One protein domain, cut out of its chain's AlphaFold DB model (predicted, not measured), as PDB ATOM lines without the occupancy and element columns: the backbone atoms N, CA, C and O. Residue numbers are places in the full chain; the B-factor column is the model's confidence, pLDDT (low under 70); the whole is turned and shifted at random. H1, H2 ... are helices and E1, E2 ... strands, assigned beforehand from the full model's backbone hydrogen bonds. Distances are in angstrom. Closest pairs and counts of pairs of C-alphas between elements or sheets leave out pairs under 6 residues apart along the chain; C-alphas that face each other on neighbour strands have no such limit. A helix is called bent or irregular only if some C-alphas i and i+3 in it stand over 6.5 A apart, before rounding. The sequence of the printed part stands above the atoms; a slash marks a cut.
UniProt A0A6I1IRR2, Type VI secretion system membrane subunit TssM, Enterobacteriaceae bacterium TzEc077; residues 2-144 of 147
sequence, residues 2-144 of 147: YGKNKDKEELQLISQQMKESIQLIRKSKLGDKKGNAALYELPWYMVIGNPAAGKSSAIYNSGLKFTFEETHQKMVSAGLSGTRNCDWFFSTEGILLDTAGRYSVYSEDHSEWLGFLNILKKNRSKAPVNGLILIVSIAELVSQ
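What this domain is: This is residues 2 to 144 of the 147 residues of the protein "Type VI secretion system membrane subunit TssM" of Enterobacteriaceae bacterium TzEc077 (UniProt A0A6I1IRR2). A small twisted sheet of four strands has H3 over one face and H4 near its edge strand E2, while H6 runs beyond the other face and the long helix H1 runs past the E2 edge, side by side with H6. H2 and H7 lie at opposite ends of the longest axis. The printed part has 143 residues, with seven named helices and four strands in the order H1 H2 E1 H3 H4 E2 E3 H5 H6 E4 H7. The mixed sheet runs E2 E3 E1 E4, and the class is mixed, helices and strands. It is compact, with a radius of gyration of the C-alphas of 15.4 A and spans of 50 by 38 by 27 A.

Where its parts are: Start in the sheet: E2 is residues 86 to 90, E3 95 to 99, E1 44 to 48 and E4 131 to 134; find C-alpha 44 at (-31.738, 13.146, -5.734). H3 is residues 55 to 60, H4 69 to 80, 18.4 A long, and H5 101 to 104. H6, residues 107 to 123, runs 25.2 A. Find C-alpha 2 at (-38.444, -7.454, 19.259); from there H1 runs 38.0 A to residue 27. H2 is residues 29 to 40; H7, residues 138 to 143, ends at C-alpha 143, (-58.467, 21.363, 10.303). H2, H4 and H6 are irregular: C-alphas 33 and 36 are 9.5 A apart, 77 and 80 7.2 A, 108 and 111 7.2 A.

How they stand to each other: Look first at E3 and E1, parallel, with N 47 and O 97 at 2.8 A. E1 and E4 are parallel, with N 133 and O 46 at 2.8 A. E2 and E3 form an antiparallel hairpin, with N 87 and O 98 at 2.8 A. E3, H5 H6 and E4 make a split strand-helix-strand unit, two strands running the same way with E1 between them; its crossover is right-handed. H3 and H4, on one face, make two layers with the sheet. H3, at a height over the sheet of 8.3 A, is closest to E3 at the C-alphas of Ser 56 and Asp 98, 6.3 A. H4 is closest to E2 at those of His 72 and Phe 89, 7.1 A. H5 only grazes the sheet, and touches H6 only at the corner, C-alphas of Tyr 103 and Asp 109 at 5.9 A. H1 only grazes the sheet with residues 14 to 25; its residues 7 to 18 touch H6, closest C-alphas Asp 7 and Glu 112 at 5.6 A, at a shallow tilt of 32 degrees, only just short of steep, the same way. H1 and H2 form a helical hairpin, closest C-alphas Ile 25 and Gly 31 at 5.9 A. H7 touches no helix and is not on the sheet. Every O i to N i+4 pair is within hydrogen-bond range in H1, H3 and H7, against 3 of 8 in H2, where 5 of 9 O i to N i+3 pairs are, 6 of 8 in H4 and 11 of 13 in H6; H5 is too short for such a pair.

The domain as a whole: The two farthest C-alphas, Lys 33 and Ser 143, are 50.4 A apart. The printed part has no cut and no long link. Mean pLDDT of the printed part is 86.9; residues 2 to 3 and 69 to 81 are under 70.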
ATOM      1  N   TYR A   2     -37.621  -7.291  20.471       62.03
ATOM      2  CA  TYR A   2     -38.444  -7.454  19.259       62.03
ATOM      3  C   TYR A   2     -38.359  -6.277  18.261       62.03
ATOM      4  O   TYR A   2     -38.049  -6.495  17.093       62.03
ATOM      5  N   GLY A   3     -38.514  -5.027  18.723       67.44
ATOM      6  CA  GLY A   3     -38.403  -3.841  17.854       67.44
ATOM      7  C   GLY A   3     -37.033  -3.687  17.178       67.44
ATOM      8  O   GLY A   3     -36.961  -3.408  15.992       67.44
ATOM      9  N   LYS A   4     -35.934  -3.999  17.883       72.31
ATOM     10  CA  LYS A   4     -34.578  -3.925  17.304       72.31
ATOM     11  C   LYS A   4     -34.337  -4.961  16.199       72.31
ATOM     12  O   LYS A   4     -33.572  -4.689  15.279       72.31
ATOM     13  N   ASN A   5     -34.946  -6.145  16.298       77.69
ATOM     14  CA  ASN A   5     -34.844  -7.162  15.248       77.69
ATOM     15  C   ASN A   5     -35.683  -6.786  14.024       77.69
ATOM     16  O   ASN A   5     -35.180  -6.905  12.911       77.69
ATOM     17  N   LYS A   6     -36.894  -6.254  14.231       83.69
ATOM     18  CA  LYS A   6     -37.734  -5.733  13.146       83.69
ATOM     19  C   LYS A   6     -37.019  -4.619  12.372       83.69
ATOM     20  O   LYS A   6     -36.866  -4.742  11.162       83.69
ATOM     21  N   ASP A   7     -36.487  -3.610  13.064       85.50
ATOM     22  CA  ASP A   7     -35.727  -2.522  12.428       85.50
ATOM     23  C   ASP A   7     -34.556  -3.064  11.602       85.50
ATOM     24  O   ASP A   7     -34.259  -2.584  10.512       85.50
ATOM     25  N   LYS A   8     -33.860  -4.088  12.106       89.19
ATOM     26  CA  LYS A   8     -32.730  -4.693  11.398       89.19
ATOM     27  C   LYS A   8     -33.165  -5.366  10.094       89.19
ATOM     28  O   LYS A   8     -32.456  -5.233   9.098       89.19
ATOM     29  N   GLU A   9     -34.285  -6.080  10.098       89.94
ATOM     30  CA  GLU A   9     -34.854  -6.708   8.900       89.94
ATOM     31  C   GLU A   9     -35.311  -5.651   7.885       89.94
ATOM     32  O   GLU A   9     -34.953  -5.725   6.710       89.94
ATOM     33  N   GLU A  10     -36.005  -4.608   8.340       89.50
ATOM     34  CA  GLU A  10     -36.443  -3.498   7.486       89.50
ATOM     35  C   GLU A  10     -35.250  -2.758   6.868       89.50
ATOM     36  O   GLU A  10     -35.205  -2.518   5.660       89.50
ATOM     37  N   LEU A  11     -34.205  -2.491   7.654       92.75
ATOM     38  CA  LEU A  11     -32.972  -1.883   7.155       92.75
ATOM     39  C   LEU A  11     -32.227  -2.775   6.159       92.75
ATOM     40  O   LEU A  11     -31.566  -2.262   5.251       92.75
ATOM     41  N   GLN A  12     -32.317  -4.099   6.293       92.56
ATOM     42  CA  GLN A  12     -31.777  -5.021   5.293       92.56
ATOM     43  C   GLN A  12     -32.555  -4.933   3.979       92.56
ATOM     44  O   GLN A  12     -31.923  -4.845   2.924       92.56
ATOM     45  N   LEU A  13     -33.888  -4.877   4.036       90.06
ATOM     46  CA  LEU A  13     -34.739  -4.693   2.856       90.06
ATOM     47  C   LEU A  13     -34.452  -3.355   2.163       90.06
ATOM     48  O   LEU A  13     -34.211  -3.323   0.958       90.06
ATOM     49  N   ILE A  14     -34.368  -2.263   2.926       90.19
ATOM     50  CA  ILE A  14     -34.027  -0.925   2.420       90.19
ATOM     51  C   ILE A  14     -32.635  -0.917   1.771       90.19
ATOM     52  O   ILE A  14     -32.436  -0.355   0.693       90.19
ATOM     53  N   SER A  15     -31.651  -1.559   2.405       91.88
ATOM     54  CA  SER A  15     -30.293  -1.688   1.865       91.88
ATOM     55  C   SER A  15     -30.269  -2.474   0.553       91.88
ATOM     56  O   SER A  15     -29.543  -2.111  -0.376       91.88
ATOM     57  N   GLN A  16     -31.076  -3.531   0.455       90.69
ATOM     58  CA  GLN A  16     -31.202  -4.333  -0.755       90.69
ATOM     59  C   GLN A  16     -31.851  -3.530  -1.892       90.69
ATOM     60  O   GLN A  16     -31.261  -3.422  -2.968       90.69
ATOM     61  N   GLN A  17     -32.974  -2.865  -1.621       86.38
ATOM     62  CA  GLN A  17     -33.654  -1.992  -2.580       86.38
ATOM     63  C   GLN A  17     -32.743  -0.856  -3.072       86.38
ATOM     64  O   GLN A  17     -32.735  -0.516  -4.257       86.38
ATOM     65  N   MET A  18     -31.917  -0.296  -2.182       88.75
ATOM     66  CA  MET A  18     -30.924   0.717  -2.536       88.75
ATOM     67  C   MET A  18     -29.866   0.170  -3.506       88.75
ATOM     68  O   MET A  18     -29.546   0.800  -4.517       88.75
ATOM     69  N   LYS A  19     -29.331  -1.028  -3.250       90.69
ATOM     70  CA  LYS A  19     -28.364  -1.657  -4.162       90.69
ATOM     71  C   LYS A  19     -28.967  -1.904  -5.542       90.69
ATOM     72  O   LYS A  19     -28.316  -1.602  -6.541       90.69
ATOM     73  N   GLU A  20     -30.190  -2.420  -5.595       88.50
ATOM     74  CA  GLU A  20     -30.918  -2.669  -6.843       88.50
ATOM     75  C   GLU A  20     -31.148  -1.369  -7.618       88.50
ATOM     76  O   GLU A  20     -30.818  -1.275  -8.799       88.50
ATOM     77  N   SER A  21     -31.582  -0.320  -6.922       85.62
ATOM     78  CA  SER A  21     -31.782   1.022  -7.474       85.62
ATOM     79  C   SER A  21     -30.504   1.613  -8.084       85.62
ATOM     80  O   SER A  21     -30.512   2.103  -9.213       85.62
ATOM     81  N   ILE A  22     -29.362   1.511  -7.397       88.00
ATOM     82  CA  ILE A  22     -28.062   1.947  -7.940       88.00
ATOM     83  C   ILE A  22     -27.663   1.118  -9.163       88.00
ATOM     84  O   ILE A  22     -27.095   1.653 -10.119       88.00
ATOM     85  N   GLN A  23     -27.927  -0.189  -9.146       87.81
ATOM     86  CA  GLN A  23     -27.638  -1.051 -10.289       87.81
ATOM     87  C   GLN A  23     -28.472  -0.666 -11.513       87.81
ATOM     88  O   GLN A  23     -27.925  -0.671 -12.614       87.81
ATOM     89  N   LEU A  24     -29.738  -0.275 -11.337       84.94
ATOM     90  CA  LEU A  24     -30.570   0.248 -12.426       84.94
ATOM     91  C   LEU A  24     -29.946   1.499 -13.058       84.94
ATOM     92  O   LEU A  24     -29.828   1.568 -14.280       84.94
ATOM     93  N   ILE A  25     -29.448   2.444 -12.250       84.56
ATOM     94  CA  ILE A  25     -28.745   3.639 -12.757       84.56
ATOM     95  C   ILE A  25     -27.508   3.232 -13.561       84.56
ATOM     96  O   ILE A  25     -27.304   3.709 -14.677       84.56
ATOM     97  N   ARG A  26     -26.687   2.333 -13.012       85.19
ATOM     98  CA  ARG A  26     -25.435   1.889 -13.645       85.19
ATOM     99  C   ARG A  26     -25.643   1.087 -14.929       85.19
ATOM    100  O   ARG A  26     -24.761   1.110 -15.771       85.19
ATOM    101  N   LYS A  27     -26.771   0.388 -15.069       85.06
ATOM    102  CA  LYS A  27     -27.140  -0.369 -16.280       85.06
ATOM    103  C   LYS A  27     -27.909   0.464 -17.311       85.06
ATOM    104  O   LYS A  27     -28.217  -0.031 -18.387       85.06
ATOM    105  N   SER A  28     -28.281   1.696 -16.974       82.19
ATOM    106  CA  SER A  28     -28.956   2.597 -17.907       82.19
ATOM    107  C   SER A  28     -27.975   3.171 -18.938       82.19
ATOM    108  O   SER A  28     -26.765   3.173 -18.720       82.19
ATOM    109  N   LYS A  29     -28.497   3.798 -20.003       82.56
ATOM    110  CA  LYS A  29     -27.682   4.545 -20.986       82.56
ATOM    111  C   LYS A  29     -26.775   5.605 -20.343       82.56
ATOM    112  O   LYS A  29     -25.741   5.959 -20.905       82.56
ATOM    113  N   LEU A  30     -27.182   6.155 -19.195       83.06
ATOM    114  CA  LEU A  30     -26.369   7.092 -18.419       83.06
ATOM    115  C   LEU A  30     -25.169   6.376 -17.785       83.06
ATOM    116  O   LEU A  30     -24.047   6.874 -17.845       83.06
ATOM    117  N   GLY A  31     -25.411   5.184 -17.240       84.38
ATOM    118  CA  GLY A  31     -24.396   4.266 -16.738       84.38
ATOM    119  C   GLY A  31     -23.386   3.846 -17.801       84.38
ATOM    120  O   GLY A  31     -22.189   3.953 -17.556       84.38
ATOM    121  N   ASP A  32     -23.836   3.498 -19.008       87.56
ATOM    122  CA  ASP A  32     -22.939   3.121 -20.113       87.56
ATOM    123  C   ASP A  32     -21.969   4.251 -20.499       87.56
ATOM    124  O   ASP A  32     -20.812   4.007 -20.834       87.56
ATOM    125  N   LYS A  33     -22.423   5.511 -20.427       86.88
ATOM    126  CA  LYS A  33     -21.616   6.687 -20.797       86.88
ATOM    127  C   LYS A  33     -20.692   7.178 -19.684       86.88
ATOM    128  O   LYS A  33     -19.624   7.711 -19.972       86.88
ATOM    129  N   LYS A  34     -21.127   7.091 -18.425       87.25
ATOM    130  CA  LYS A  34     -20.467   7.743 -17.276       87.25
ATOM    131  C   LYS A  34     -19.926   6.753 -16.242       87.25
ATOM    132  O   LYS A  34     -19.267   7.162 -15.284       87.25
ATOM    133  N   GLY A  35     -20.193   5.459 -16.402       86.50
ATOM    134  CA  GLY A  35     -19.807   4.410 -15.465       86.50
ATOM    135  C   GLY A  35     -20.258   4.731 -14.040       86.50
ATOM    136  O   GLY A  35     -21.413   5.062 -13.780       86.50
ATOM    137  N   ASN A  36     -19.315   4.701 -13.096       80.50
ATOM    138  CA  ASN A  36     -19.590   5.011 -11.691       80.50
ATOM    139  C   ASN A  36     -20.001   6.473 -11.441       80.50
ATOM    140  O   ASN A  36     -20.657   6.740 -10.434       80.50
ATOM    141  N   ALA A  37     -19.650   7.408 -12.333       86.31
ATOM    142  CA  ALA A  37     -20.049   8.808 -12.198       86.31
ATOM    143  C   ALA A  37     -21.552   9.008 -12.444       86.31
ATOM    144  O   ALA A  37     -22.118   9.942 -11.884       86.31
ATOM    145  N   ALA A  38     -22.216   8.086 -13.159       86.56
ATOM    146  CA  ALA A  38     -23.660   8.118 -13.415       86.56
ATOM    147  C   ALA A  38     -24.493   8.255 -12.135       86.56
ATOM    148  O   ALA A  38     -25.537   8.903 -12.140       86.56
ATOM    149  N   LEU A  39     -23.999   7.697 -11.021       89.38
ATOM    150  CA  LEU A  39     -24.647   7.818  -9.719       89.38
ATOM    151  C   LEU A  39     -24.814   9.274  -9.279       89.38
ATOM    152  O   LEU A  39     -25.713   9.519  -8.495       89.38
ATOM    153  N   TYR A  40     -23.983  10.208  -9.742       92.62
ATOM    154  CA  TYR A  40     -23.982  11.618  -9.335       92.62
ATOM    155  C   TYR A  40     -24.428  12.586 -10.440       92.62
ATOM    156  O   TYR A  40     -24.455  13.788 -10.203       92.62
ATOM    157  N   GLU A  41     -24.780  12.090 -11.628       91.19
ATOM    158  CA  GLU A  41     -25.197  12.940 -12.755       91.19
ATOM    159  C   GLU A  41     -26.611  13.506 -12.569       91.19
ATOM    160  O   GLU A  41     -26.895  14.599 -13.045       91.19
ATOM    161  N   LEU A  42     -27.491  12.785 -11.862       91.62
ATOM    162  CA  LEU A  42     -28.849  13.240 -11.564       91.62
ATOM    163  C   LEU A  42     -28.991  13.669 -10.095       91.62
ATOM    164  O   LEU A  42     -28.492  12.967  -9.194       91.62
ATOM    165  N   PRO A  43     -29.691  14.787  -9.822       95.12
ATOM    166  CA  PRO A  43     -30.000  15.198  -8.464       95.12
ATOM    167  C   PRO A  43     -31.002  14.231  -7.824       95.12
ATOM    168  O   PRO A  43     -31.897  13.706  -8.487       95.12
ATOM    169  N   TRP A  44     -30.829  13.968  -6.530       96.06
ATOM    170  CA  TRP A  44     -31.738  13.146  -5.734       96.06
ATOM    171  C   TRP A  44     -32.542  14.033  -4.798       96.06
ATOM    172  O   TRP A  44     -31.956  14.733  -3.977       96.06
ATOM    173  N   TYR A  45     -33.864  13.986  -4.888       97.88
ATOM    174  CA  TYR A  45     -34.741  14.682  -3.953       97.88
ATOM    175  C   TYR A  45     -35.508  13.674  -3.123       97.88
ATOM    176  O   TYR A  45     -36.025  12.690  -3.642       97.88
ATOM    177  N   MET A  46     -35.586  13.929  -1.827       97.62
ATOM    178  CA  MET A  46     -36.390  13.123  -0.925       97.62
ATOM    179  C   MET A  46     -37.707  13.825  -0.642       97.62
ATOM    180  O   MET A  46     -37.723  15.009  -0.313       97.62
ATOM    181  N   VAL A  47     -38.798  13.085  -0.786       97.31
ATOM    182  CA  VAL A  47     -40.159  13.580  -0.625       97.31
ATOM    183  C   VAL A  47     -40.682  13.113   0.728       97.31
ATOM    184  O   VAL A  47     -40.800  11.911   0.969       97.31
ATOM    185  N   ILE A  48     -40.958  14.063   1.620       96.44
ATOM    186  CA  ILE A  48     -41.373  13.835   3.014       96.44
ATOM    187  C   ILE A  48     -42.703  14.531   3.307       96.44
ATOM    188  O   ILE A  48     -43.111  15.443   2.590       96.44
ATOM    189  N   GLY A  49     -43.392  14.091   4.356       94.62
ATOM    190  CA  GLY A  49     -44.711  14.596   4.726       94.62
ATOM    191  C   GLY A  49     -45.591  13.505   5.319       94.62
ATOM    192  O   GLY A  49     -45.314  12.310   5.157       94.62
ATOM    193  N   ASN A  50     -46.678  13.917   5.961       92.94
ATOM    194  CA  ASN A  50     -47.557  13.034   6.726       92.94
ATOM    195  C   ASN A  50     -48.110  11.861   5.894       92.94
ATOM    196  O   ASN A  50     -48.141  11.902   4.649       92.94
ATOM    197  N   PRO A  51     -48.526  10.762   6.551       91.75
ATOM    198  CA  PRO A  51     -49.302   9.718   5.894       91.75
ATOM    199  C   PRO A  51     -50.477  10.325   5.118       91.75
ATOM    200  O   PRO A  51     -51.102  11.274   5.571       91.75
ATOM    201  N   ALA A  52     -50.741   9.805   3.918       88.81
ATOM    202  CA  ALA A  52     -51.801  10.295   3.031       88.81
ATOM    203  C   ALA A  52     -51.718  11.780   2.597       88.81
ATOM    204  O   ALA A  52     -52.632  12.257   1.934       88.81
ATOM    205  N   ALA A  53     -50.602  12.491   2.824       91.94
ATOM    206  CA  ALA A  53     -50.417  13.872   2.347       91.94
ATOM    207  C   ALA A  53     -50.344  14.019   0.806       91.94
ATOM    208  O   ALA A  53     -50.220  15.128   0.297       91.94
ATOM    209  N   GLY A  54     -50.402  12.915   0.049       91.88
ATOM    210  CA  GLY A  54     -50.375  12.928  -1.418       91.88
ATOM    211  C   GLY A  54     -48.980  12.841  -2.041       91.88
ATOM    212  O   GLY A  54     -48.822  13.216  -3.196       91.88
ATOM    213  N   LYS A  55     -47.970  12.336  -1.314       94.44
ATOM    214  CA  LYS A  55     -46.574  12.266  -1.791       94.44
ATOM    215  C   LYS A  55     -46.409  11.524  -3.117       94.44
ATOM    216  O   LYS A  55     -46.021  12.131  -4.114       94.44
ATOM    217  N   SER A  56     -46.800  10.252  -3.153       90.81
ATOM    218  CA  SER A  56     -46.741   9.422  -4.359       90.81
ATOM    219  C   SER A  56     -47.591  10.007  -5.491       90.81
ATOM    220  O   SER A  56     -47.174  10.025  -6.648       90.81
ATOM    221  N   SER A  57     -48.769  10.551  -5.160       90.44
ATOM    222  CA  SER A  57     -49.663  11.193  -6.128       90.44
ATOM    223  C   SER A  57     -49.045  12.447  -6.751       90.44
ATOM    224  O   SER A  57     -49.167  12.636  -7.959       90.44
ATOM    225  N   ALA A  58     -48.361  13.285  -5.970       93.00
ATOM    226  CA  ALA A  58     -47.680  14.476  -6.467       93.00
ATOM    227  C   ALA A  58     -46.500  14.113  -7.379       93.00
ATOM    228  O   ALA A  58     -46.322  14.730  -8.425       93.00
ATOM    229  N   ILE A  59     -45.736  13.071  -7.029       92.31
ATOM    230  CA  ILE A  59     -44.658  12.547  -7.879       92.31
ATOM    231  C   ILE A  59     -45.225  12.044  -9.209       92.31
ATOM    232  O   ILE A  59     -44.735  12.425 -10.271       92.31
ATOM    233  N   TYR A  60     -46.280  11.228  -9.165       87.38
ATOM    234  CA  TYR A  60     -46.891  10.654 -10.361       87.38
ATOM    235  C   TYR A  60     -47.469  11.723 -11.299       87.38
ATOM    236  O   TYR A  60     -47.290  11.652 -12.510       87.38
ATOM    237  N   ASN A  61     -48.102  12.757 -10.739       89.69
ATOM    238  CA  ASN A  61     -48.707  13.851 -11.503       89.69
ATOM    239  C   ASN A  61     -47.751  15.035 -11.747       89.69
ATOM    240  O   ASN A  61     -48.194  16.108 -12.146       89.69
ATOM    241  N   SER A  62     -46.444  14.863 -11.525       91.75
ATOM    242  CA  SER A  62     -45.447  15.938 -11.671       91.75
ATOM    243  C   SER A  62     -45.165  16.348 -13.121       91.75
ATOM    244  O   SER A  62     -44.537  17.377 -13.354       91.75
ATOM    245  N   GLY A  63     -45.580  15.540 -14.103       90.56
ATOM    246  CA  GLY A  63     -45.223  15.729 -15.513       90.56
ATOM    247  C   GLY A  63     -43.794  15.293 -15.863       90.56
ATOM    248  O   GLY A  63     -43.393  15.404 -17.023       90.56
ATOM    249  N   LEU A  64     -43.035  14.765 -14.895       90.44
ATOM    250  CA  LEU A  64     -41.729  14.166 -15.146       90.44
ATOM    251  C   LEU A  64     -41.859  12.911 -16.013       90.44
ATOM    252  O   LEU A  64     -42.775  12.104 -15.854       90.44
ATOM    253  N   LYS A  65     -40.889  12.714 -16.908       87.50
ATOM    254  CA  LYS A  65     -40.795  11.508 -17.739       87.50
ATOM    255  C   LYS A  65     -40.050  10.418 -16.984       87.50
ATOM    256  O   LYS A  65     -38.845  10.551 -16.752       87.50
ATOM    257  N   PHE A  66     -40.745   9.344 -16.618       86.25
ATOM    258  CA  PHE A  66     -40.164   8.238 -15.859       86.25
ATOM    259  C   PHE A  66     -39.622   7.138 -16.777       86.25
ATOM    260  O   PHE A  66     -40.182   6.836 -17.823       86.25
ATOM    261  N   THR A  67     -38.498   6.528 -16.392       74.88
ATOM    262  CA  THR A  67     -37.781   5.566 -17.258       74.88
ATOM    263  C   THR A  67     -38.241   4.115 -17.043       74.88
ATOM    264  O   THR A  67     -37.999   3.263 -17.894       74.88
ATOM    265  N   PHE A  68     -38.927   3.822 -15.929       71.81
ATOM    266  CA  PHE A  68     -39.395   2.477 -15.550       71.81
ATOM    267  C   PHE A  68     -40.905   2.456 -15.256       71.81
ATOM    268  O   PHE A  68     -41.346   1.948 -14.223       71.81
ATOM    269  N   GLU A  69     -41.706   3.049 -16.146       63.81
ATOM    270  CA  GLU A  69     -43.144   3.278 -15.938       63.81
ATOM    271  C   GLU A  69     -43.927   2.023 -15.534       63.81
ATOM    272  O   GLU A  69     -44.741   2.118 -14.628       63.81
ATOM    273  N   GLU A  70     -43.650   0.839 -16.089       63.44
ATOM    274  CA  GLU A  70     -44.349  -0.399 -15.687       63.44
ATOM    275  C   GLU A  70     -44.087  -0.795 -14.225       63.44
ATOM    276  O   GLU A  70     -44.978  -1.285 -13.526       63.44
ATOM    277  N   THR A  71     -42.863  -0.577 -13.732       62.94
ATOM    278  CA  THR A  71     -42.513  -0.835 -12.325       62.94
ATOM    279  C   THR A  71     -43.136   0.226 -11.419       62.94
ATOM    280  O   THR A  71     -43.675  -0.104 -10.365       62.94
ATOM    281  N   HIS A  72     -43.150   1.489 -11.857       63.91
ATOM    282  CA  HIS A  72     -43.790   2.581 -11.122       63.91
ATOM    283  C   HIS A  72     -45.317   2.448 -11.081       63.91
ATOM    284  O   HIS A  72     -45.911   2.654 -10.029       63.91
ATOM    285  N   GLN A  73     -45.963   2.036 -12.175       59.22
ATOM    286  CA  GLN A  73     -47.406   1.802 -12.226       59.22
ATOM    287  C   GLN A  73     -47.825   0.705 -11.248       59.22
ATOM    288  O   GLN A  73     -48.839   0.871 -10.575       59.22
ATOM    289  N   LYS A  74     -47.039  -0.370 -11.097       59.62
ATOM    290  CA  LYS A  74     -47.279  -1.407 -10.076       59.62
ATOM    291  C   LYS A  74     -47.127  -0.880  -8.647       59.62
ATOM    292  O   LYS A  74     -47.943  -1.223  -7.800       59.62
ATOM    293  N   MET A  75     -46.139  -0.022  -8.381       61.38
ATOM    294  CA  MET A  75     -45.968   0.608  -7.060       61.38
ATOM    295  C   MET A  75     -47.123   1.566  -6.727       61.38
ATOM    296  O   MET A  75     -47.655   1.528  -5.622       61.38
ATOM    297  N   VAL A  76     -47.584   2.357  -7.701       57.75
ATOM    298  CA  VAL A  76     -48.724   3.275  -7.536       57.75
ATOM    299  C   VAL A  76     -50.050   2.518  -7.392       57.75
ATOM    300  O   VAL A  76     -50.872   2.878  -6.554       57.75
ATOM    301  N   SER A  77     -50.263   1.441  -8.155       52.25
ATOM    302  CA  SER A  77     -51.476   0.608  -8.047       52.25
ATOM    303  C   SER A  77     -51.501  -0.270  -6.790       52.25
ATOM    304  O   SER A  77     -52.580  -0.575  -6.285       52.25
ATOM    305  N   ALA A  78     -50.341  -0.576  -6.199       51.84
ATOM    306  CA  ALA A  78     -50.238  -1.098  -4.836       51.84
ATOM    307  C   ALA A  78     -50.570  -0.046  -3.749       51.84
ATOM    308  O   ALA A  78     -50.636  -0.386  -2.568       51.84
ATOM    309  N   GLY A  79     -50.843   1.209  -4.134       49.00
ATOM    310  CA  GLY A  79     -51.140   2.356  -3.269       49.00
ATOM    311  C   GLY A  79     -52.335   2.206  -2.317       49.00
ATOM    312  O   GLY A  79     -52.493   3.039  -1.431       49.00
ATOM    313  N   LEU A  80     -53.120   1.125  -2.410       50.88
ATOM    314  CA  LEU A  80     -54.065   0.718  -1.359       50.88
ATOM    315  C   LEU A  80     -53.362   0.337  -0.039       50.88
ATOM    316  O   LEU A  80     -53.972   0.436   1.019       50.88
ATOM    317  N   SER A  81     -52.088  -0.072  -0.088       63.16
ATOM    318  CA  SER A  81     -51.281  -0.447   1.084       63.16
ATOM    319  C   SER A  81     -50.363   0.678   1.595       63.16
ATOM    320  O   SER A  81     -49.752   0.519   2.652       63.16
ATOM    321  N   GLY A  82     -50.243   1.792   0.860       76.62
ATOM    322  CA  GLY A  82     -49.271   2.862   1.122       76.62
ATOM    323  C   GLY A  82     -47.797   2.468   0.915       76.62
ATOM    324  O   GLY A  82     -47.447   1.294   0.799       76.62
ATOM    325  N   THR A  83     -46.911   3.468   0.878       83.12
ATOM    326  CA  THR A  83     -45.451   3.268   0.819       83.12
ATOM    327  C   THR A  83     -44.943   2.730   2.156       83.12
ATOM    328  O   THR A  83     -45.052   3.406   3.180       83.12
ATOM    329  N   ARG A  84     -44.365   1.521   2.152       84.50
ATOM    330  CA  ARG A  84     -43.877   0.853   3.373       84.50
ATOM    331  C   ARG A  84     -42.657   1.555   3.973       84.50
ATOM    332  O   ARG A  84     -42.678   1.887   5.157       84.50
ATOM    333  N   ASN A  85     -41.625   1.775   3.149       88.19
ATOM    334  CA  ASN A  85     -40.333   2.341   3.560       88.19
ATOM    335  C   ASN A  85     -39.933   3.509   2.646       88.19
ATOM    336  O   ASN A  85     -40.000   4.669   3.047       88.19
ATOM    337  N   CYS A  86     -39.517   3.207   1.417       90.19
ATOM    338  CA  CYS A  86     -39.135   4.199   0.422       90.19
ATOM    339  C   CYS A  86     -39.334   3.623  -0.980       90.19
ATOM    340  O   CYS A  86     -38.810   2.549  -1.260       90.19
ATOM    341  N   ASP A  87     -39.998   4.350  -1.869       89.06
ATOM    342  CA  ASP A  87     -40.094   4.012  -3.287       89.06
ATOM    343  C   ASP A  87     -39.204   4.947  -4.109       89.06
ATOM    344  O   ASP A  87     -39.057   6.135  -3.817       89.06
ATOM    345  N   TRP A  88     -38.558   4.392  -5.130       89.62
ATOM    346  CA  TRP A  88     -37.586   5.102  -5.954       89.62
ATOM    347  C   TRP A  88     -38.204   5.413  -7.305       89.62
ATOM    348  O   TRP A  88     -38.578   4.493  -8.029       89.62
ATOM    349  N   PHE A  89     -38.274   6.691  -7.665       89.62
ATOM    350  CA  PHE A  89     -38.805   7.154  -8.943       89.62
ATOM    351  C   PHE A  89     -37.684   7.741  -9.796       89.62
ATOM    352  O   PHE A  89     -37.042   8.718  -9.411       89.62
ATOM    353  N   PHE A  90     -37.440   7.142 -10.963       88.38
ATOM    354  CA  PHE A  90     -36.341   7.525 -11.850       88.38
ATOM    355  C   PHE A  90     -36.877   8.297 -13.045       88.38
ATOM    356  O   PHE A  90     -37.503   7.710 -13.933       88.38
ATOM    357  N   SER A  91     -36.601   9.596 -13.090       88.56
ATOM    358  CA  SER A  91     -36.893  10.429 -14.254       88.56
ATOM    359  C   SER A  91     -35.630  10.759 -15.045       88.56
ATOM    360  O   SER A  91     -34.508  10.518 -14.596       88.56
ATOM    361  N   THR A  92     -35.806  11.354 -16.221       85.19
ATOM    362  CA  THR A  92     -34.691  11.893 -17.013       85.19
ATOM    363  C   THR A  92     -34.031  13.129 -16.392       85.19
ATOM    364  O   THR A  92     -32.956  13.516 -16.837       85.19
ATOM    365  N   GLU A  93     -34.660  13.746 -15.389       90.00
ATOM    366  CA  GLU A  93     -34.240  15.026 -14.797       90.00
ATOM    367  C   GLU A  93     -33.725  14.876 -13.359       90.00
ATOM    368  O   GLU A  93     -32.949  15.696 -12.874       90.00
ATOM    369  N   GLY A  94     -34.117  13.805 -12.673       92.31
ATOM    370  CA  GLY A  94     -33.799  13.580 -11.270       92.31
ATOM    371  C   GLY A  94     -34.370  12.272 -10.737       92.31
ATOM    372  O   GLY A  94     -35.201  11.619 -11.375       92.31
ATOM    373  N   ILE A  95     -33.921  11.889  -9.547       92.62
ATOM    374  CA  ILE A  95     -34.444  10.727  -8.822       92.62
ATOM    375  C   ILE A  95     -35.200  11.227  -7.597       92.62
ATOM    376  O   ILE A  95     -34.671  12.023  -6.821       92.62
ATOM    377  N   LEU A  96     -36.438  10.766  -7.442       95.12
ATOM    378  CA  LEU A  96     -37.299  11.111  -6.317       95.12
ATOM    379  C   LEU A  96     -37.397   9.907  -5.378       95.12
ATOM    380  O   LEU A  96     -37.706   8.797  -5.811       95.12
ATOM    381  N   LEU A  97     -37.103  10.136  -4.101       95.00
ATOM    382  CA  LEU A  97     -37.232   9.160  -3.024       95.00
ATOM    383  C   LEU A  97     -38.551   9.440  -2.303       95.00
ATOM    384  O   LEU A  97     -38.617  10.346  -1.472       95.00
ATOM    385  N   ASP A  98     -39.597   8.703  -2.656       93.81
ATOM    386  CA  ASP A  98     -40.894   8.779  -1.988       93.81
ATOM    387  C   ASP A  98     -40.822   8.021  -0.669       93.81
ATOM    388  O   ASP A  98     -40.566   6.819  -0.663       93.81
ATOM    389  N   THR A  99     -40.986   8.706   0.456       94.50
ATOM    390  CA  THR A  99     -40.806   8.092   1.777       94.50
ATOM    391  C   THR A  99     -42.135   7.697   2.413       94.50
ATOM    392  O   THR A  99     -43.174   8.316   2.185       94.50
ATOM    393  N   ALA A 100     -42.116   6.675   3.269       92.94
ATOM    394  CA  ALA A 100     -43.267   6.345   4.096       92.94
ATOM    395  C   ALA A 100     -43.631   7.528   5.005       92.94
ATOM    396  O   ALA A 100     -42.779   8.091   5.691       92.94
ATOM    397  N   GLY A 101     -44.918   7.889   5.058       92.94
ATOM    398  CA  GLY A 101     -45.358   9.055   5.836       92.94
ATOM    399  C   GLY A 101     -45.099   8.936   7.340       92.94
ATOM    400  O   GLY A 101     -44.911   9.947   8.009       92.94
ATOM    401  N   ARG A 102     -45.025   7.702   7.856       93.62
ATOM    402  CA  ARG A 102     -44.731   7.415   9.264       93.62
ATOM    403  C   ARG A 102     -43.402   8.004   9.743       93.62
ATOM    404  O   ARG A 102     -43.337   8.488  10.867       93.62
ATOM    405  N   TYR A 103     -42.400   8.107   8.862       94.50
ATOM    406  CA  TYR A 103     -41.110   8.722   9.192       94.50
ATOM    407  C   TYR A 103     -41.201  10.209   9.553       94.50
ATOM    408  O   TYR A 103     -40.268  10.740  10.144       94.50
ATOM    409  N   SER A 104     -42.284  10.895   9.174       91.12
ATOM    410  CA  SER A 104     -42.483  12.318   9.485       91.12
ATOM    411  C   SER A 104     -43.257  12.553  10.787       91.12
ATOM    412  O   SER A 104     -43.333  13.697  11.222       91.12
ATOM    413  N   VAL A 105     -43.845  11.511  11.393       89.12
ATOM    414  CA  VAL A 105     -44.832  11.663  12.481       89.12
ATOM    415  C   VAL A 105     -44.512  10.797  13.699       89.12
ATOM    416  O   VAL A 105     -44.646  11.258  14.830       89.12
ATOM    417  N   TYR A 106     -44.102   9.545  13.497       91.69
ATOM    418  CA  TYR A 106     -44.059   8.548  14.563       91.69
ATOM    419  C   TYR A 106     -42.640   8.352  15.101       91.69
ATOM    420  O   TYR A 106     -41.718   7.943  14.393       91.69
ATOM    421  N   SER A 107     -42.465   8.653  16.388       90.56
ATOM    422  CA  SER A 107     -41.163   8.605  17.062       90.56
ATOM    423  C   SER A 107     -40.572   7.195  17.159       90.56
ATOM    424  O   SER A 107     -39.351   7.031  17.184       90.56
ATOM    425  N   GLU A 108     -41.424   6.169  17.173       91.06
ATOM    426  CA  GLU A 108     -41.032   4.762  17.161       91.06
ATOM    427  C   GLU A 108     -40.271   4.371  15.886       91.06
ATOM    428  O   GLU A 108     -39.430   3.475  15.935       91.06
ATOM    429  N   ASP A 109     -40.484   5.089  14.780       92.31
ATOM    430  CA  ASP A 109     -39.832   4.836  13.494       92.31
ATOM    431  C   ASP A 109     -38.495   5.591  13.335       92.31
ATOM    432  O   ASP A 109     -37.798   5.430  12.331       92.31
ATOM    433  N   HIS A 110     -38.079   6.399  14.323       92.69
ATOM    434  CA  HIS A 110     -36.848   7.202  14.248       92.69
ATOM    435  C   HIS A 110     -35.577   6.364  14.045       92.69
ATOM    436  O   HIS A 110     -34.664   6.779  13.330       92.69
ATOM    437  N   SER A 111     -35.493   5.195  14.685       93.69
ATOM    438  CA  SER A 111     -34.341   4.287  14.577       93.69
ATOM    439  C   SER A 111     -34.161   3.794  13.137       93.69
ATOM    440  O   SER A 111     -33.076   3.906  12.555       93.69
ATOM    441  N   GLU A 112     -35.251   3.328  12.530       94.00
ATOM    442  CA  GLU A 112     -35.278   2.872  11.147       94.00
ATOM    443  C   GLU A 112     -35.024   4.023  10.164       94.00
ATOM    444  O   GLU A 112     -34.201   3.891   9.256       94.00
ATOM    445  N   TRP A 113     -35.628   5.192  10.401       94.69
ATOM    446  CA  TRP A 113     -35.386   6.405   9.621       94.69
ATOM    447  C   TRP A 113     -33.901   6.791   9.586       94.69
ATOM    448  O   TRP A 113     -33.310   6.958   8.515       94.69
ATOM    449  N   LEU A 114     -33.249   6.872  10.750       95.69
ATOM    450  CA  LEU A 114     -31.816   7.168  10.835       95.69
ATOM    451  C   LEU A 114     -30.969   6.077  10.170       95.69
ATOM    452  O   LEU A 114     -29.935   6.370   9.560       95.69
ATOM    453  N   GLY A 115     -31.390   4.815  10.258       95.75
ATOM    454  CA  GLY A 115     -30.756   3.715   9.543       95.75
ATOM    455  C   GLY A 115     -30.849   3.875   8.021       95.75
ATOM    456  O   GLY A 115     -29.832   3.737   7.336       95.75
ATOM    457  N   PHE A 116     -32.014   4.251   7.492       95.00
ATOM    458  CA  PHE A 116     -32.210   4.564   6.075       95.00
ATOM    459  C   PHE A 116     -31.323   5.729   5.617       95.00
ATOM    460  O   PHE A 116     -30.586   5.593   4.635       95.00
ATOM    461  N   LEU A 117     -31.294   6.835   6.367       95.69
ATOM    462  CA  LEU A 117     -30.417   7.971   6.065       95.69
ATOM    463  C   LEU A 117     -28.933   7.571   6.056       95.69
ATOM    464  O   LEU A 117     -28.164   8.000   5.190       95.69
ATOM    465  N   ASN A 118     -28.520   6.693   6.973       96.94
ATOM    466  CA  ASN A 118     -27.165   6.148   6.991       96.94
ATOM    467  C   ASN A 118     -26.865   5.273   5.766       96.94
ATOM    468  O   ASN A 118     -25.747   5.315   5.248       96.94
ATOM    469  N   ILE A 119     -27.835   4.495   5.279       95.75
ATOM    470  CA  ILE A 119     -27.701   3.712   4.043       95.75
ATOM    471  C   ILE A 119     -27.507   4.646   2.841       95.75
ATOM    472  O   ILE A 119     -26.581   4.422   2.056       95.75
ATOM    473  N   LEU A 120     -28.296   5.721   2.724       94.62
ATOM    474  CA  LEU A 120     -28.119   6.730   1.671       94.62
ATOM    475  C   LEU A 120     -26.722   7.359   1.736       94.62
ATOM    476  O   LEU A 120     -25.990   7.366   0.744       94.62
ATOM    477  N   LYS A 121     -26.307   7.805   2.929       96.25
ATOM    478  CA  LYS A 121     -24.997   8.432   3.156       96.25
ATOM    479  C   LYS A 121     -23.827   7.510   2.813       96.25
ATOM    480  O   LYS A 121     -22.837   7.970   2.252       96.25
ATOM    481  N   LYS A 122     -23.924   6.213   3.114       95.69
ATOM    482  CA  LYS A 122     -22.875   5.232   2.785       95.69
ATOM    483  C   LYS A 122     -22.729   5.009   1.281       95.69
ATOM    484  O   LYS A 122     -21.615   4.844   0.796       95.69
ATOM    485  N   ASN A 123     -23.839   4.998   0.552       92.88
ATOM    486  CA  ASN A 123     -23.854   4.634  -0.863       92.88
ATOM    487  C   ASN A 123     -23.665   5.831  -1.814       92.88
ATOM    488  O   ASN A 123     -23.165   5.646  -2.922       92.88
ATOM    489  N   ARG A 124     -24.021   7.052  -1.394       94.38
ATOM    490  CA  ARG A 124     -23.883   8.293  -2.181       94.38
ATOM    491  C   ARG A 124     -23.239   9.413  -1.344       94.38
ATOM    492  O   ARG A 124     -23.777  10.503  -1.195       94.38
ATOM    493  N   SER A 125     -22.067   9.140  -0.772       94.75
ATOM    494  CA  SER A 125     -21.430   9.959   0.277       94.75
ATOM    495  C   SER A 125     -21.166  11.429  -0.055       94.75
ATOM    496  O   SER A 125     -21.164  12.246   0.864       94.75
ATOM    497  N   LYS A 126     -20.959  11.790  -1.329       94.50
ATOM    498  CA  LYS A 126     -20.697  13.190  -1.717       94.50
ATOM    499  C   LYS A 126     -21.956  14.060  -1.732       94.50
ATOM    500  O   LYS A 126     -21.856  15.264  -1.546       94.50
ATOM    501  N   ALA A 127     -23.115  13.459  -1.983       94.75
ATOM    502  CA  ALA A 127     -24.399  14.150  -2.065       94.75
ATOM    503  C   ALA A 127     -25.532  13.149  -1.785       94.75
ATOM    504  O   ALA A 127     -26.196  12.737  -2.736       94.75
ATOM    505  N   PRO A 128     -25.732  12.699  -0.527       95.00
ATOM    506  CA  PRO A 128     -26.697  11.638  -0.212       95.00
ATOM    507  C   PRO A 128     -28.109  11.950  -0.717       95.00
ATOM    508  O   PRO A 128     -28.784  11.071  -1.245       95.00
ATOM    509  N   VAL A 129     -28.489  13.225  -0.618       96.44
ATOM    510  CA  VAL A 129     -29.588  13.872  -1.338       96.44
ATOM    511  C   VAL A 129     -29.136  15.276  -1.750       96.44
ATOM    512  O   VAL A 129     -28.218  15.840  -1.154       96.44
ATOM    513  N   ASN A 130     -29.773  15.834  -2.770       97.88
ATOM    514  CA  ASN A 130     -29.574  17.200  -3.252       97.88
ATOM    515  C   ASN A 130     -30.616  18.175  -2.696       97.88
ATOM    516  O   ASN A 130     -30.358  19.374  -2.666       97.88
ATOM    517  N   GLY A 131     -31.767  17.678  -2.245       97.69
ATOM    518  CA  GLY A 131     -32.797  18.508  -1.635       97.69
ATOM    519  C   GLY A 131     -33.911  17.696  -0.990       97.69
ATOM    520  O   GLY A 131     -34.015  16.480  -1.178       97.69
ATOM    521  N   LEU A 132     -34.743  18.400  -0.229       97.62
ATOM    522  CA  LEU A 132     -35.966  17.878   0.371       97.62
ATOM    523  C   LEU A 132     -37.170  18.553  -0.282       97.62
ATOM    524  O   LEU A 132     -37.147  19.758  -0.529       97.62
ATOM    525  N   ILE A 133     -38.216  17.776  -0.528       97.81
ATOM    526  CA  ILE A 133     -39.528  18.253  -0.952       97.81
ATOM    527  C   ILE A 133     -40.494  17.898   0.174       97.81
ATOM    528  O   ILE A 133     -40.726  16.722   0.449       97.81
ATOM    529  N   LEU A 134     -41.029  18.917   0.843       96.88
ATOM    530  CA  LEU A 134     -42.034  18.744   1.883       96.88
ATOM    531  C   LEU A 134     -43.425  18.848   1.263       96.88
ATOM    532  O   LEU A 134     -43.741  19.836   0.602       96.88
ATOM    533  N   ILE A 135     -44.254  17.838   1.498       95.25
ATOM    534  CA  ILE A 135     -45.645  17.814   1.061       95.25
ATOM    535  C   ILE A 135     -46.540  17.916   2.284       95.25
ATOM    536  O   ILE A 135     -46.439  17.119   3.218       95.25
ATOM    537  N   VAL A 136     -47.427  18.906   2.250       93.06
ATOM    538  CA  VAL A 136     -48.344  19.216   3.340       93.06
ATOM    539  C   VAL A 136     -49.770  19.211   2.809       93.06
ATOM    540  O   VAL A 136     -50.061  19.813   1.776       93.06
ATOM    541  N   SER A 137     -50.663  18.526   3.520       90.38
ATOM    542  CA  SER A 137     -52.087  18.525   3.203       90.38
ATOM    543  C   SER A 137     -52.718  19.847   3.637       90.38
ATOM    544  O   SER A 137     -52.721  20.183   4.819       90.38
ATOM    545  N   ILE A 138     -53.300  20.590   2.691       90.44
ATOM    546  CA  ILE A 138     -54.049  21.819   3.006       90.44
ATOM    547  C   ILE A 138     -55.251  21.494   3.899       90.44
ATOM    548  O   ILE A 138     -55.533  22.231   4.836       90.44
ATOM    549  N   ALA A 139     -55.944  20.380   3.642       87.75
ATOM    550  CA  ALA A 139     -57.083  19.964   4.457       87.75
ATOM    551  C   ALA A 139     -56.676  19.709   5.919       87.75
ATOM    552  O   ALA A 139     -57.407  20.072   6.837       87.75
ATOM    553  N   GLU A 140     -55.494  19.128   6.134       83.88
ATOM    554  CA  GLU A 140     -54.930  18.922   7.470       83.88
ATOM    555  C   GLU A 140     -54.552  20.251   8.139       83.88
ATOM    556  O   GLU A 140     -54.955  20.499   9.270       83.88
ATOM    557  N   LEU A 141     -53.878  21.154   7.419       84.75
ATOM    558  CA  LEU A 141     -53.526  22.483   7.938       84.75
ATOM    559  C   LEU A 141     -54.742  23.321   8.336       84.75
ATOM    560  O   LEU A 141     -54.683  24.066   9.304       84.75
ATOM    561  N   VAL A 142     -55.833  23.234   7.574       88.69
ATOM    562  CA  VAL A 142     -57.058  23.996   7.857       88.69
ATOM    563  C   VAL A 142     -57.841  23.386   9.025       88.69
ATOM    564  O   VAL A 142     -58.550  24.106   9.723       88.69
ATOM    565  N   SER A 143     -57.735  22.071   9.241       82.19
ATOM    566  CA  SER A 143     -58.467  21.363  10.303       82.19
ATOM    567  C   SER A 143     -57.747  21.349  11.651       82.19
ATOM    568  O   SER A 143     -58.400  21.135  12.672       82.19
ATOM    569  N   GLN A 144     -56.439  21.605  11.681       72.44
ATOM    570  CA  GLN A 144     -55.668  21.735  12.913       72.44
ATOM    571  C   GLN A 144     -55.574  23.212  13.309       72.44
ATOM    572  O   GLN A 144     -54.947  24.020  12.628       72.44
TER     573      GLN A 144